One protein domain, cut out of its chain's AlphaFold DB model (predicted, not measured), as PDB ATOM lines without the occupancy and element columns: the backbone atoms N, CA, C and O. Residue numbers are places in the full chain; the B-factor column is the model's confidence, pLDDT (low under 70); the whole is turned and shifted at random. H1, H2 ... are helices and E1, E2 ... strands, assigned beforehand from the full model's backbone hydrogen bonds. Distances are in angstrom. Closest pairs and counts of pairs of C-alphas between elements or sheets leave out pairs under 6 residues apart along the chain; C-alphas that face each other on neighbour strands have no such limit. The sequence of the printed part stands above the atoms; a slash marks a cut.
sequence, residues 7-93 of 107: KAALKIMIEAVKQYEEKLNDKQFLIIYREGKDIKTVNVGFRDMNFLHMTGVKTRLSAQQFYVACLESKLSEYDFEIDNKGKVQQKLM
ATOM      1  N   LYS A   7      28.658 -44.817  60.576       95.38
ATOM      2  CA  LYS A   7      27.595 -45.418  59.770       95.38
ATOM      3  C   LYS A   7      26.638 -44.373  59.193       95.38
ATOM      4  O   LYS A   7      26.345 -44.391  57.997       95.38
ATOM      5  N   ALA A   8      26.178 -43.431  60.015       95.00
ATOM      6  CA  ALA A   8      25.322 -42.338  59.570       95.00
ATOM      7  C   ALA A   8      26.053 -41.404  58.596       95.00
ATOM      8  O   ALA A   8      25.485 -41.015  57.575       95.00
ATOM      9  N   ALA A   9      27.318 -41.076  58.876       95.56
ATOM     10  CA  ALA A   9      28.135 -40.254  57.992       95.56
ATOM     11  C   ALA A   9      28.338 -40.910  56.623       95.56
ATOM     12  O   ALA A   9      28.168 -40.241  55.608       95.56
ATOM     13  N   LEU A  10      28.642 -42.212  56.582       97.50
ATOM     14  CA  LEU A  10      28.808 -42.956  55.334       97.50
ATOM     15  C   LEU A  10      27.551 -42.864  54.465       97.50
ATOM     16  O   LEU A  10      27.639 -42.507  53.291       97.50
ATOM     17  N   LYS A  11      26.375 -43.104  55.060       96.12
ATOM     18  CA  LYS A  11      25.095 -42.985  54.354       96.12
ATOM     19  C   LYS A  11      24.894 -41.581  53.772       96.12
ATOM     20  O   LYS A  11      24.585 -41.450  52.591       96.12
ATOM     21  N   ILE A  12      25.129 -40.542  54.578       96.06
ATOM     22  CA  ILE A  12      25.020 -39.144  54.138       96.06
ATOM     23  C   ILE A  12      25.973 -38.860  52.972       96.06
ATOM     24  O   ILE A  12      25.570 -38.221  52.005       96.06
ATOM     25  N   MET A  13      27.222 -39.328  53.037       97.19
ATOM     26  CA  MET A  13      28.220 -39.081  51.991       97.19
ATOM     27  C   MET A  13      27.861 -39.775  50.670       97.19
ATOM     28  O   MET A  13      27.960 -39.140  49.621       97.19
ATOM     29  N   ILE A  14      27.384 -41.025  50.709       96.75
ATOM     30  CA  ILE A  14      26.949 -41.771  49.510       96.75
ATOM     31  C   ILE A  14      25.708 -41.134  48.862       96.75
ATOM     32  O   ILE A  14      25.572 -41.123  47.639       96.75
ATOM     33  N   GLU A  15      24.785 -40.586  49.650       95.06
ATOM     34  CA  GLU A  15      23.626 -39.870  49.103       95.06
ATOM     35  C   GLU A  15      24.031 -38.496  48.541       95.06
ATOM     36  O   GLU A  15      23.621 -38.117  47.442       95.06
ATOM     37  N   ALA A  16      24.881 -37.764  49.265       96.31
ATOM     38  CA  ALA A  16      25.307 -36.420  48.894       96.31
ATOM     39  C   ALA A  16      26.204 -36.393  47.649       96.31
ATOM     40  O   ALA A  16      26.078 -35.461  46.857       96.31
ATOM     41  N   VAL A  17      27.074 -37.392  47.440       97.25
ATOM     42  CA  VAL A  17      27.984 -37.422  46.278       97.25
ATOM     43  C   VAL A  17      27.218 -37.466  44.956       97.25
ATOM     44  O   VAL A  17      27.612 -36.808  44.004       97.25
ATOM     45  N   LYS A  18      26.069 -38.153  44.908       95.44
ATOM     46  CA  LYS A  18      25.228 -38.227  43.702       95.44
ATOM     47  C   LYS A  18      24.675 -36.853  43.334       95.44
ATOM     48  O   LYS A  18      24.683 -36.459  42.176       95.44
ATOM     49  N   GLN A  19      24.227 -36.113  44.344       95.19
ATOM     50  CA  GLN A  19      23.724 -34.752  44.169       95.19
ATOM     51  C   GLN A  19      24.849 -33.767  43.852       95.19
ATOM     52  O   GLN A  19      24.643 -32.827  43.090       95.19
ATOM     53  N   TYR A  20      26.033 -33.982  44.421       96.00
ATOM     54  CA  TYR A  20      27.223 -33.208  44.104       96.00
ATOM     55  C   TYR A  20      27.627 -33.391  42.637       96.00
ATOM     56  O   TYR A  20      27.765 -32.391  41.941       96.00
ATOM     57  N   GLU A  21      27.738 -34.635  42.163       96.19
ATOM     58  CA  GLU A  21      28.046 -34.966  40.765       96.19
ATOM     59  C   GLU A  21      27.044 -34.309  39.816       96.19
ATOM     60  O   GLU A  21      27.415 -33.562  38.917       96.19
ATOM     61  N   GLU A  22      25.751 -34.506  40.070       94.75
ATOM     62  CA  GLU A  22      24.702 -34.003  39.191       94.75
ATOM     63  C   GLU A  22      24.625 -32.472  39.181       94.75
ATOM     64  O   GLU A  22      24.401 -31.869  38.132       94.75
ATOM     65  N   LYS A  23      24.771 -31.805  40.335       92.25
ATOM     66  CA  LYS A  23      24.410 -30.383  40.481       92.25
ATOM     67  C   LYS A  23      25.590 -29.434  40.589       92.25
ATOM     68  O   LYS A  23      25.411 -28.273  40.232       92.25
ATOM     69  N   LEU A  24      26.745 -29.891  41.064       94.50
ATOM     70  CA  LEU A  24      27.884 -29.033  41.392       94.50
ATOM     71  C   LEU A  24      29.148 -29.390  40.619       94.50
ATOM     72  O   LEU A  24      29.830 -28.469  40.185       94.50
ATOM     73  N   ASN A  25      29.474 -30.674  40.458       96.31
ATOM     74  CA  ASN A  25      30.734 -31.072  39.841       96.31
ATOM     75  C   ASN A  25      30.883 -30.471  38.432       96.31
ATOM     76  O   ASN A  25      29.911 -30.355  37.683       96.31
ATOM     77  N   ASP A  26      32.097 -30.020  38.121       96.44
ATOM     78  CA  ASP A  26      32.479 -29.316  36.894       96.44
ATOM     79  C   ASP A  26      31.658 -28.062  36.551       96.44
ATOM     80  O   ASP A  26      31.712 -27.553  35.428       96.44
ATOM     81  N   LYS A  27      30.950 -27.492  37.532       94.56
ATOM     82  CA  LYS A  27      30.185 -26.252  37.371       94.56
ATOM     83  C   LYS A  27      30.839 -25.088  38.097       94.56
ATOM     84  O   LYS A  27      31.521 -25.232  39.116       94.56
ATOM     85  N   GLN A  28      30.591 -23.900  37.558       95.00
ATOM     86  CA  GLN A  28      30.987 -22.628  38.147       95.00
ATOM     87  C   GLN A  28      29.752 -21.823  38.532       95.00
ATOM     88  O   GLN A  28      28.781 -21.753  37.783       95.00
ATOM     89  N   PHE A  29      29.815 -21.193  39.699       92.56
ATOM     90  CA  PHE A  29      28.754 -20.367  40.250       92.56
ATOM     91  C   PHE A  29      29.306 -18.986  40.571       92.56
ATOM     92  O   PHE A  29      30.279 -18.854  41.316       92.56
ATOM     93  N   LEU A  30      28.650 -17.959  40.041       95.69
ATOM     94  CA  LEU A  30      28.841 -16.585  40.477       95.69
ATOM     95  C   LEU A  30      27.874 -16.324  41.632       95.69
ATOM     96  O   LEU A  30      26.660 -16.279  41.440       95.69
ATOM     97  N   ILE A  31      28.410 -16.159  42.835       93.81
ATOM     98  CA  ILE A  31      27.635 -15.776  44.010       93.81
ATOM     99  C   ILE A  31      27.738 -14.266  44.149       93.81
ATOM    100  O   ILE A  31      28.828 -13.716  44.305       93.81
ATOM    101  N   ILE A  32      26.588 -13.603  44.105       95.19
ATOM    102  CA  ILE A  32      26.461 -12.164  44.315       95.19
ATOM    103  C   ILE A  32      25.781 -11.973  45.663       95.19
ATOM    104  O   ILE A  32      24.696 -12.506  45.889       95.19
ATOM    105  N   TYR A  33      26.416 -11.234  46.563       94.12
ATOM    106  CA  TYR A  33      25.894 -10.993  47.901       94.12
ATOM    107  C   TYR A  33      26.146  -9.549  48.323       94.12
ATOM    108  O   TYR A  33      26.986  -8.848  47.758       94.12
ATOM    109  N   ARG A  34      25.384  -9.081  49.310       96.44
ATOM    110  CA  ARG A  34      25.538  -7.739  49.869       96.44
ATOM    111  C   ARG A  34      26.273  -7.819  51.198       96.44
ATOM    112  O   ARG A  34      25.889  -8.597  52.065       96.44
ATOM    113  N   GLU A  35      27.281  -6.976  51.372       96.06
ATOM    114  CA  GLU A  35      27.961  -6.773  52.649       96.06
ATOM    115  C   GLU A  35      27.827  -5.297  53.041       96.06
ATOM    116  O   GLU A  35      28.449  -4.412  52.455       96.06
ATOM    117  N   GLY A  36      26.928  -5.005  53.985       94.50
ATOM    118  CA  GLY A  36      26.555  -3.628  54.310       94.50
ATOM    119  C   GLY A  36      25.868  -2.929  53.131       94.50
ATOM    120  O   GLY A  36      24.771  -3.320  52.730       94.50
ATOM    121  N   LYS A  37      26.494  -1.876  52.592       94.69
ATOM    122  CA  LYS A  37      26.007  -1.151  51.403       94.69
ATOM    123  C   LYS A  37      26.628  -1.656  50.095       94.69
ATOM    124  O   LYS A  37      26.104  -1.333  49.032       94.69
ATOM    125  N   ASP A  38      27.684  -2.462  50.173       96.81
ATOM    126  CA  ASP A  38      28.446  -2.898  49.008       96.81
ATOM    127  C   ASP A  38      27.875  -4.189  48.420       96.81
ATOM    128  O   ASP A  38      27.473  -5.105  49.144       96.81
ATOM    129  N   ILE A  39      27.864  -4.276  47.089       97.19
ATOM    130  CA  ILE A  39      27.594  -5.522  46.369       97.19
ATOM    131  C   ILE A  39      28.936  -6.185  46.083       97.19
ATOM    132  O   ILE A  39      29.800  -5.601  45.431       97.19
ATOM    133  N   LYS A  40      29.098  -7.416  46.563       97.00
ATOM    134  CA  LYS A  40      30.285  -8.238  46.354       97.00
ATOM    135  C   LYS A  40      29.947  -9.452  45.512       97.00
ATOM    136  O   LYS A  40      28.815  -9.938  45.492       97.00
ATOM    137  N   THR A  41      30.959  -9.939  44.815       96.69
ATOM    138  CA  THR A  41      30.861 -11.120  43.971       96.69
ATOM    139  C   THR A  41      31.977 -12.093  44.303       96.69
ATOM    140  O   THR A  41      33.098 -11.697  44.620       96.69
ATOM    141  N   VAL A  42      31.674 -13.384  44.234       96.31
ATOM    142  CA  VAL A  42      32.673 -14.447  44.302       96.31
ATOM    143  C   VAL A  42      32.344 -15.515  43.271       96.31
ATOM    144  O   VAL A  42      31.205 -15.964  43.165       96.31
ATOM    145  N   ASN A  43      33.352 -15.908  42.497       95.12
ATOM    146  CA  ASN A  43      33.254 -17.023  41.565       95.12
ATOM    147  C   ASN A  43      33.754 -18.290  42.249       95.12
ATOM    148  O   ASN A  43      34.895 -18.343  42.708       95.12
ATOM    149  N   VAL A  44      32.905 -19.311  42.299       93.94
ATOM    150  CA  VAL A  44      33.208 -20.596  42.924       93.94
ATOM    151  C   VAL A  44      33.093 -21.693  41.877       93.94
ATOM    152  O   VAL A  44      32.028 -21.898  41.300       93.94
ATOM    153  N   GLY A  45      34.197 -22.393  41.625       94.38
ATOM    154  CA  GLY A  45      34.216 -23.611  40.821       94.38
ATOM    155  C   GLY A  45      34.221 -24.841  41.716       94.38
ATOM    156  O   GLY A  45      34.943 -24.871  42.714       94.38
ATOM    157  N   PHE A  46      33.438 -25.848  41.350       95.19
ATOM    158  CA  PHE A  46      33.393 -27.132  42.041       95.19
ATOM    159  C   PHE A  46      33.993 -28.220  41.150       95.19
ATOM    160  O   PHE A  46      33.679 -28.302  39.964       95.19
ATOM    161  N   ARG A  47      34.875 -29.034  41.729       96.56
ATOM    162  CA  ARG A  47      35.517 -30.200  41.112       96.56
ATOM    163  C   ARG A  47      35.416 -31.397  42.049       96.56
ATOM    164  O   ARG A  47      35.371 -31.224  43.267       96.56
ATOM    165  N   ASP A  48      35.488 -32.596  41.496       94.62
ATOM    166  CA  ASP A  48      35.501 -33.885  42.197       94.62
ATOM    167  C   ASP A  48      36.328 -33.889  43.503       94.62
ATOM    168  O   ASP A  48      35.841 -34.228  44.585       94.62
ATOM    169  N   MET A  49      37.564 -33.397  43.440       93.69
ATOM    170  CA  MET A  49      38.516 -33.311  44.545       93.69
ATOM    171  C   MET A  49      38.057 -32.401  45.695       93.69
ATOM    172  O   MET A  49      38.538 -32.536  46.823       93.69
ATOM    173  N   ASN A  50      37.114 -31.484  45.467       95.75
ATOM    174  CA  ASN A  50      36.558 -30.647  46.528       95.75
ATOM    175  C   ASN A  50      35.578 -31.413  47.428       95.75
ATOM    176  O   ASN A  50      35.362 -30.990  48.569       95.75
ATOM    177  N   PHE A  51      35.006 -32.533  46.971       97.56
ATOM    178  CA  PHE A  51      33.984 -33.255  47.729       97.56
ATOM    179  C   PHE A  51      34.502 -33.751  49.085       97.56
ATOM    180  O   PHE A  51      33.846 -33.532  50.103       97.56
ATOM    181  N   LEU A  52      35.716 -34.317  49.140       97.31
ATOM    182  CA  LEU A  52      36.337 -34.745  50.403       97.31
ATOM    183  C   LEU A  52      36.424 -33.589  51.414       97.31
ATOM    184  O   LEU A  52      36.128 -33.748  52.598       97.31
ATOM    185  N   HIS A  53      36.774 -32.388  50.950       94.31
ATOM    186  CA  HIS A  53      36.801 -31.228  51.832       94.31
ATOM    187  C   HIS A  53      35.400 -30.891  52.363       94.31
ATOM    188  O   HIS A  53      35.259 -30.514  53.530       94.31
ATOM    189  N   MET A  54      34.359 -31.020  51.537       93.88
ATOM    190  CA  MET A  54      32.980 -30.733  51.933       93.88
ATOM    191  C   MET A  54      32.425 -31.715  52.963       93.88
ATOM    192  O   MET A  54      31.625 -31.295  53.793       93.88
ATOM    193  N   THR A  55      32.867 -32.974  52.975       95.19
ATOM    194  CA  THR A  55      32.479 -33.938  54.022       95.19
ATOM    195  C   THR A  55      33.203 -33.675  55.340       95.19
ATOM    196  O   THR A  55      32.627 -33.828  56.417       95.19
ATOM    197  N   GLY A  56      34.459 -33.226  55.268       94.06
ATOM    198  CA  GLY A  56      35.295 -32.937  56.432       94.06
ATOM    199  C   GLY A  56      35.845 -34.175  57.142       94.06
ATOM    200  O   GLY A  56      36.549 -34.016  58.140       94.06
ATOM    201  N   VAL A  57      35.555 -35.384  56.655       95.56
ATOM    202  CA  VAL A  57      36.148 -36.614  57.193       95.56
ATOM    203  C   VAL A  57      37.635 -36.681  56.848       95.56
ATOM    204  O   VAL A  57      38.101 -36.060  55.892       95.56
ATOM    205  N   LYS A  58      38.398 -37.440  57.631       95.31
ATOM    206  CA  LYS A  58      39.799 -37.750  57.321       95.31
ATOM    207  C   LYS A  58      39.863 -39.115  56.662       95.31
ATOM    208  O   LYS A  58      39.146 -40.012  57.074       95.31
ATOM    209  N   THR A  59      40.721 -39.292  55.672       96.88
ATOM    210  CA  THR A  59      40.924 -40.572  54.985       96.88
ATOM    211  C   THR A  59      42.378 -40.674  54.539       96.88
ATOM    212  O   THR A  59      43.072 -39.659  54.445       96.88
ATOM    213  N   ARG A  60      42.847 -41.897  54.287       97.19
ATOM    214  CA  ARG A  60      44.138 -42.150  53.630       97.19
ATOM    215  C   ARG A  60      44.026 -42.129  52.104       97.19
ATOM    216  O   ARG A  60      45.050 -42.094  51.431       97.19
ATOM    217  N   LEU A  61      42.806 -42.168  51.567       97.88
ATOM    218  CA  LEU A  61      42.551 -42.045  50.138       97.88
ATOM    219  C   LEU A  61      42.889 -40.628  49.666       97.88
ATOM    220  O   LEU A  61      42.679 -39.649  50.386       97.88
ATOM    221  N   SER A  62      43.357 -40.502  48.426       98.06
ATOM    222  CA  SER A  62      43.364 -39.192  47.773       98.06
ATOM    223  C   SER A  62      41.933 -38.667  47.612       98.06
ATOM    224  O   SER A  62      40.970 -39.436  47.603       98.06
ATOM    225  N   ALA A  63      41.772 -37.352  47.449       98.00
ATOM    226  CA  ALA A  63      40.451 -36.744  47.296       98.00
ATOM    227  C   ALA A  63      39.664 -37.311  46.097       98.00
ATOM    228  O   ALA A  63      38.465 -37.544  46.213       98.00
ATOM    229  N   GLN A  64      40.351 -37.598  44.987       97.75
ATOM    230  CA  GLN A  64      39.759 -38.209  43.794       97.75
ATOM    231  C   GLN A  64      39.350 -39.666  44.041       97.75
ATOM    232  O   GLN A  64      38.225 -40.046  43.737       97.75
ATOM    233  N   GLN A  65      40.216 -40.477  44.663       98.31
ATOM    234  CA  GLN A  65      39.864 -41.858  45.023       98.31
ATOM    235  C   GLN A  65      38.682 -41.906  45.991       98.31
ATOM    236  O   GLN A  65      37.790 -42.732  45.830       98.31
ATOM    237  N   PHE A  66      38.658 -41.008  46.977       98.62
ATOM    238  CA  PHE A  66      37.541 -40.873  47.903       98.62
ATOM    239  C   PHE A  66      36.242 -40.527  47.165       98.62
ATOM    240  O   PHE A  66      35.206 -41.135  47.426       98.62
ATOM    241  N   TYR A  67      36.301 -39.578  46.228       98.44
ATOM    242  CA  TYR A  67      35.153 -39.192  45.414       98.44
ATOM    243  C   TYR A  67      34.589 -40.369  44.615       98.44
ATOM    244  O   TYR A  67      33.406 -40.688  44.742       98.44
ATOM    245  N   VAL A  68      35.450 -41.062  43.864       98.19
ATOM    246  CA  VAL A  68      35.076 -42.236  43.063       98.19
ATOM    247  C   VAL A  68      34.520 -43.348  43.953       98.19
ATOM    248  O   VAL A  68      33.467 -43.901  43.651       98.19
ATOM    249  N   ALA A  69      35.154 -43.636  45.094       98.44
ATOM    250  CA  ALA A  69      34.672 -44.649  46.032       98.44
ATOM    251  C   ALA A  69      33.279 -44.315  46.592       98.44
ATOM    252  O   ALA A  69      32.445 -45.211  46.731       98.44
ATOM    253  N   CYS A  70      32.994 -43.043  46.890       98.12
ATOM    254  CA  CYS A  70      31.650 -42.606  47.265       98.12
ATOM    255  C   CYS A  70      30.656 -42.799  46.113       98.12
ATOM    256  O   CYS A  70      29.576 -43.351  46.328       98.12
ATOM    257  N   LEU A  71      31.009 -42.348  44.905       97.62
ATOM    258  CA  LEU A  71      30.128 -42.367  43.735       97.62
ATOM    259  C   LEU A  71      29.745 -43.800  43.338       97.62
ATOM    260  O   LEU A  71      28.573 -44.097  43.111       97.62
ATOM    261  N   GLU A  72      30.717 -44.710  43.366       97.75
ATOM    262  CA  GLU A  72      30.533 -46.140  43.113       97.75
ATOM    263  C   GLU A  72      29.960 -46.906  44.317       97.75
ATOM    264  O   GLU A  72      29.764 -48.117  44.240       97.75
ATOM    265  N   SER A  73      29.683 -46.224  45.436       96.38
ATOM    266  CA  SER A  73      29.217 -46.834  46.693       96.38
ATOM    267  C   SER A  73      30.146 -47.942  47.229       96.38
ATOM    268  O   SER A  73      29.685 -48.910  47.828       96.38
ATOM    269  N   LYS A  74      31.461 -47.793  47.023       97.75
ATOM    270  CA  LYS A  74      32.524 -48.708  47.485       97.75
ATOM    271  C   LYS A  74      33.259 -48.223  48.739       97.75
ATOM    272  O   LYS A  74      34.088 -48.955  49.267       97.75
ATOM    273  N   LEU A  75      32.980 -47.006  49.212       97.88
ATOM    274  CA  LEU A  75      33.541 -46.492  50.462       97.88
ATOM    275  C   LEU A  75      32.966 -47.255  51.671       97.88
ATOM    276  O   LEU A  75      31.756 -47.456  51.765       97.88
ATOM    277  N   SER A  76      33.821 -47.622  52.624       97.31
ATOM    278  CA  SER A  76      33.450 -48.270  53.885       97.31
ATOM    279  C   SER A  76      33.780 -47.403  55.109       97.31
ATOM    280  O   SER A  76      34.514 -46.419  55.031       97.31
ATOM    281  N   GLU A  77      33.275 -47.786  56.286       96.88
ATOM    282  CA  GLU A  77      33.564 -47.097  57.557       96.88
ATOM    283  C   GLU A  77      35.046 -47.178  57.979       96.88
ATOM    284  O   GLU A  77      35.504 -46.379  58.805       96.88
ATOM    285  N   TYR A  78      35.807 -48.130  57.429       96.69
ATOM    286  CA  TYR A  78      37.243 -48.275  57.685       96.69
ATOM    287  C   TYR A  78      38.088 -47.293  56.870       96.69
ATOM    288  O   TYR A  78      39.212 -46.984  57.264       96.69
ATOM    289  N   ASP A  79      37.539 -46.754  55.781       97.44
ATOM    290  CA  ASP A  79      38.275 -45.888  54.860       97.44
ATOM    291  C   ASP A  79      38.381 -44.442  55.349       97.44
ATOM    292  O   ASP A  79      39.137 -43.652  54.783       97.44
ATOM    293  N   PHE A  80      37.642 -44.062  56.394       97.19
ATOM    294  CA  PHE A  80      37.651 -42.697  56.910       97.19
ATOM    295  C   PHE A  80      37.482 -42.614  58.430       97.19
ATOM    296  O   PHE A  80      37.055 -43.551  59.097       97.19
ATOM    297  N   GLU A  81      37.784 -41.449  58.989       94.88
ATOM    298  CA  GLU A  81      37.626 -41.103  60.396       94.88
ATOM    299  C   GLU A  81      36.828 -39.806  60.551       94.88
ATOM    300  O   GLU A  81      36.945 -38.871  59.752       94.88
ATOM    301  N   ILE A  82      36.034 -39.737  61.618       91.12
ATOM    302  CA  ILE A  82      35.306 -38.533  62.014       91.12
ATOM    303  C   ILE A  82      36.072 -37.886  63.158       91.12
ATOM    304  O   ILE A  82      36.255 -38.483  64.216       91.12
ATOM    305  N   ASP A  83      36.503 -36.647  62.950       82.12
ATOM    306  CA  ASP A  83      37.077 -35.844  64.022       82.12
ATOM    307  C   ASP A  83      35.954 -35.312  64.932       82.12
ATOM    308  O   ASP A  83      34.998 -34.678  64.468       82.12
ATOM    309  N   ASN A  84      36.085 -35.532  66.241       69.69
ATOM    310  CA  ASN A  84      35.134 -35.068  67.254       69.69
ATOM    311  C   ASN A  84      35.178 -33.546  67.499       69.69
ATOM    312  O   ASN A  84      34.365 -33.027  68.261       69.69
ATOM    313  N   LYS A  85      36.052 -32.794  66.816       69.94
ATOM    314  CA  LYS A  85      36.183 -31.324  66.910       69.94
ATOM    315  C   LYS A  85      35.042 -30.515  66.254       69.94
ATOM    316  O   LYS A  85      35.212 -29.346  65.918       69.94
ATOM    317  N   GLY A  86      33.865 -31.110  66.044       70.31
ATOM    318  CA  GLY A  86      32.614 -30.421  65.686       70.31
ATOM    319  C   GLY A  86      32.444 -29.990  64.220       70.31
ATOM    320  O   GLY A  86      31.331 -30.068  63.701       70.31
ATOM    321  N   LYS A  87      33.514 -29.610  63.504       84.69
ATOM    322  CA  LYS A  87      33.412 -29.157  62.095       84.69
ATOM    323  C   LYS A  87      32.838 -30.223  61.154       84.69
ATOM    324  O   LYS A  87      32.052 -29.894  60.271       84.69
ATOM    325  N   VAL A  88      33.191 -31.493  61.362       90.81
ATOM    326  CA  VAL A  88      32.664 -32.617  60.562       90.81
ATOM    327  C   VAL A  88      31.161 -32.775  60.771       90.81
ATOM    328  O   VAL A  88      30.411 -32.925  59.816       90.81
ATOM    329  N   GLN A  89      30.696 -32.650  62.013       91.19
ATOM    330  CA  GLN A  89      29.278 -32.781  62.356       91.19
ATOM    331  C   GLN A  89      28.426 -31.689  61.692       91.19
ATOM    332  O   GLN A  89      27.339 -31.974  61.197       91.19
ATOM    333  N   GLN A  90      28.933 -30.452  61.638       91.44
ATOM    334  CA  GLN A  90      28.272 -29.341  60.943       91.44
ATOM    335  C   GLN A  90      28.231 -29.567  59.426       91.44
ATOM    336  O   GLN A  90      27.181 -29.406  58.810       91.44
ATOM    337  N   LYS A  91      29.346 -30.002  58.826       92.88
ATOM    338  CA  LYS A  91      29.420 -30.318  57.393       92.88
ATOM    339  C   LYS A  91      28.450 -31.439  56.999       92.88
ATOM    340  O   LYS A  91      27.659 -31.267  56.075       92.88
ATOM    341  N   LEU A  92      28.428 -32.535  57.761       92.94
ATOM    342  CA  LEU A  92      27.493 -33.650  57.565       92.94
ATOM    343  C   LEU A  92      26.023 -33.242  57.751       92.94
ATOM    344  O   LEU A  92      25.150 -33.823  57.116       92.94
ATOM    345  N   MET A  93      25.733 -32.235  58.578       91.94
ATOM    346  CA  MET A  93      24.374 -31.706  58.734       91.94
ATOM    347  C   MET A  93      23.890 -30.954  57.487       91.94
ATOM    348  O   MET A  93      22.703 -31.010  57.172       91.94
TER     349      MET A  93
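What this domain is: This is residues 7 to 93 of the 107 residues of the protein "PBECR4 domain-containing protein" of Roseburia intestinalis (UniProt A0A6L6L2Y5). A hairpin, E1 and E2, makes a long arm whose tip, residues 34 to 39, sticks out from a head of four mostly crossed helices, H2 in its middle. The printed part has 87 residues, with mixed helices and strands in the order H1, E1, E2, H2, H3, H4. It is only just loose, close to compact, with radius of gyration of the C-alphas 14.9 A and spans of 48 by 29 by 20 A.

How they stand to each other: E1, residues 28 to 35, and E2, residues 38 to 45, are an antiparallel hairpin; N 31 and O 42 are within hydrogen-bond range, 2.8 A. H2, residues 50 to 55, touches H3, residues 63 to 71, at a steep tilt of 67 degrees; closest C-alphas Leu 52 and Ala 63, 5.5 A. H2 touches H4, residues 87 to 93, closest C-alphas Thr 55 and Lys 91, 5.8 A. H1, residues 7 to 23, touches H3 with residues 13 to 18 alone; closest C-alphas Ile 14 and Cys 70, 5.3 A. Every O i to N i+4 pair is within hydrogen-bond range in H2, H3 and H4, 11 of 13 in H1.

Where its parts are: H1, 24.7 A long, begins at C-alpha 7 (27.595, -45.418, 59.770); E1 is 21.7 A, E2 23.0 A. H4 ends at C-alpha 93 (24.374, -31.706, 58.734).

The domain as a whole: The printed part has no cut. The link H3 to H4 is long; residues 84 to 85 have pLDDT under 70.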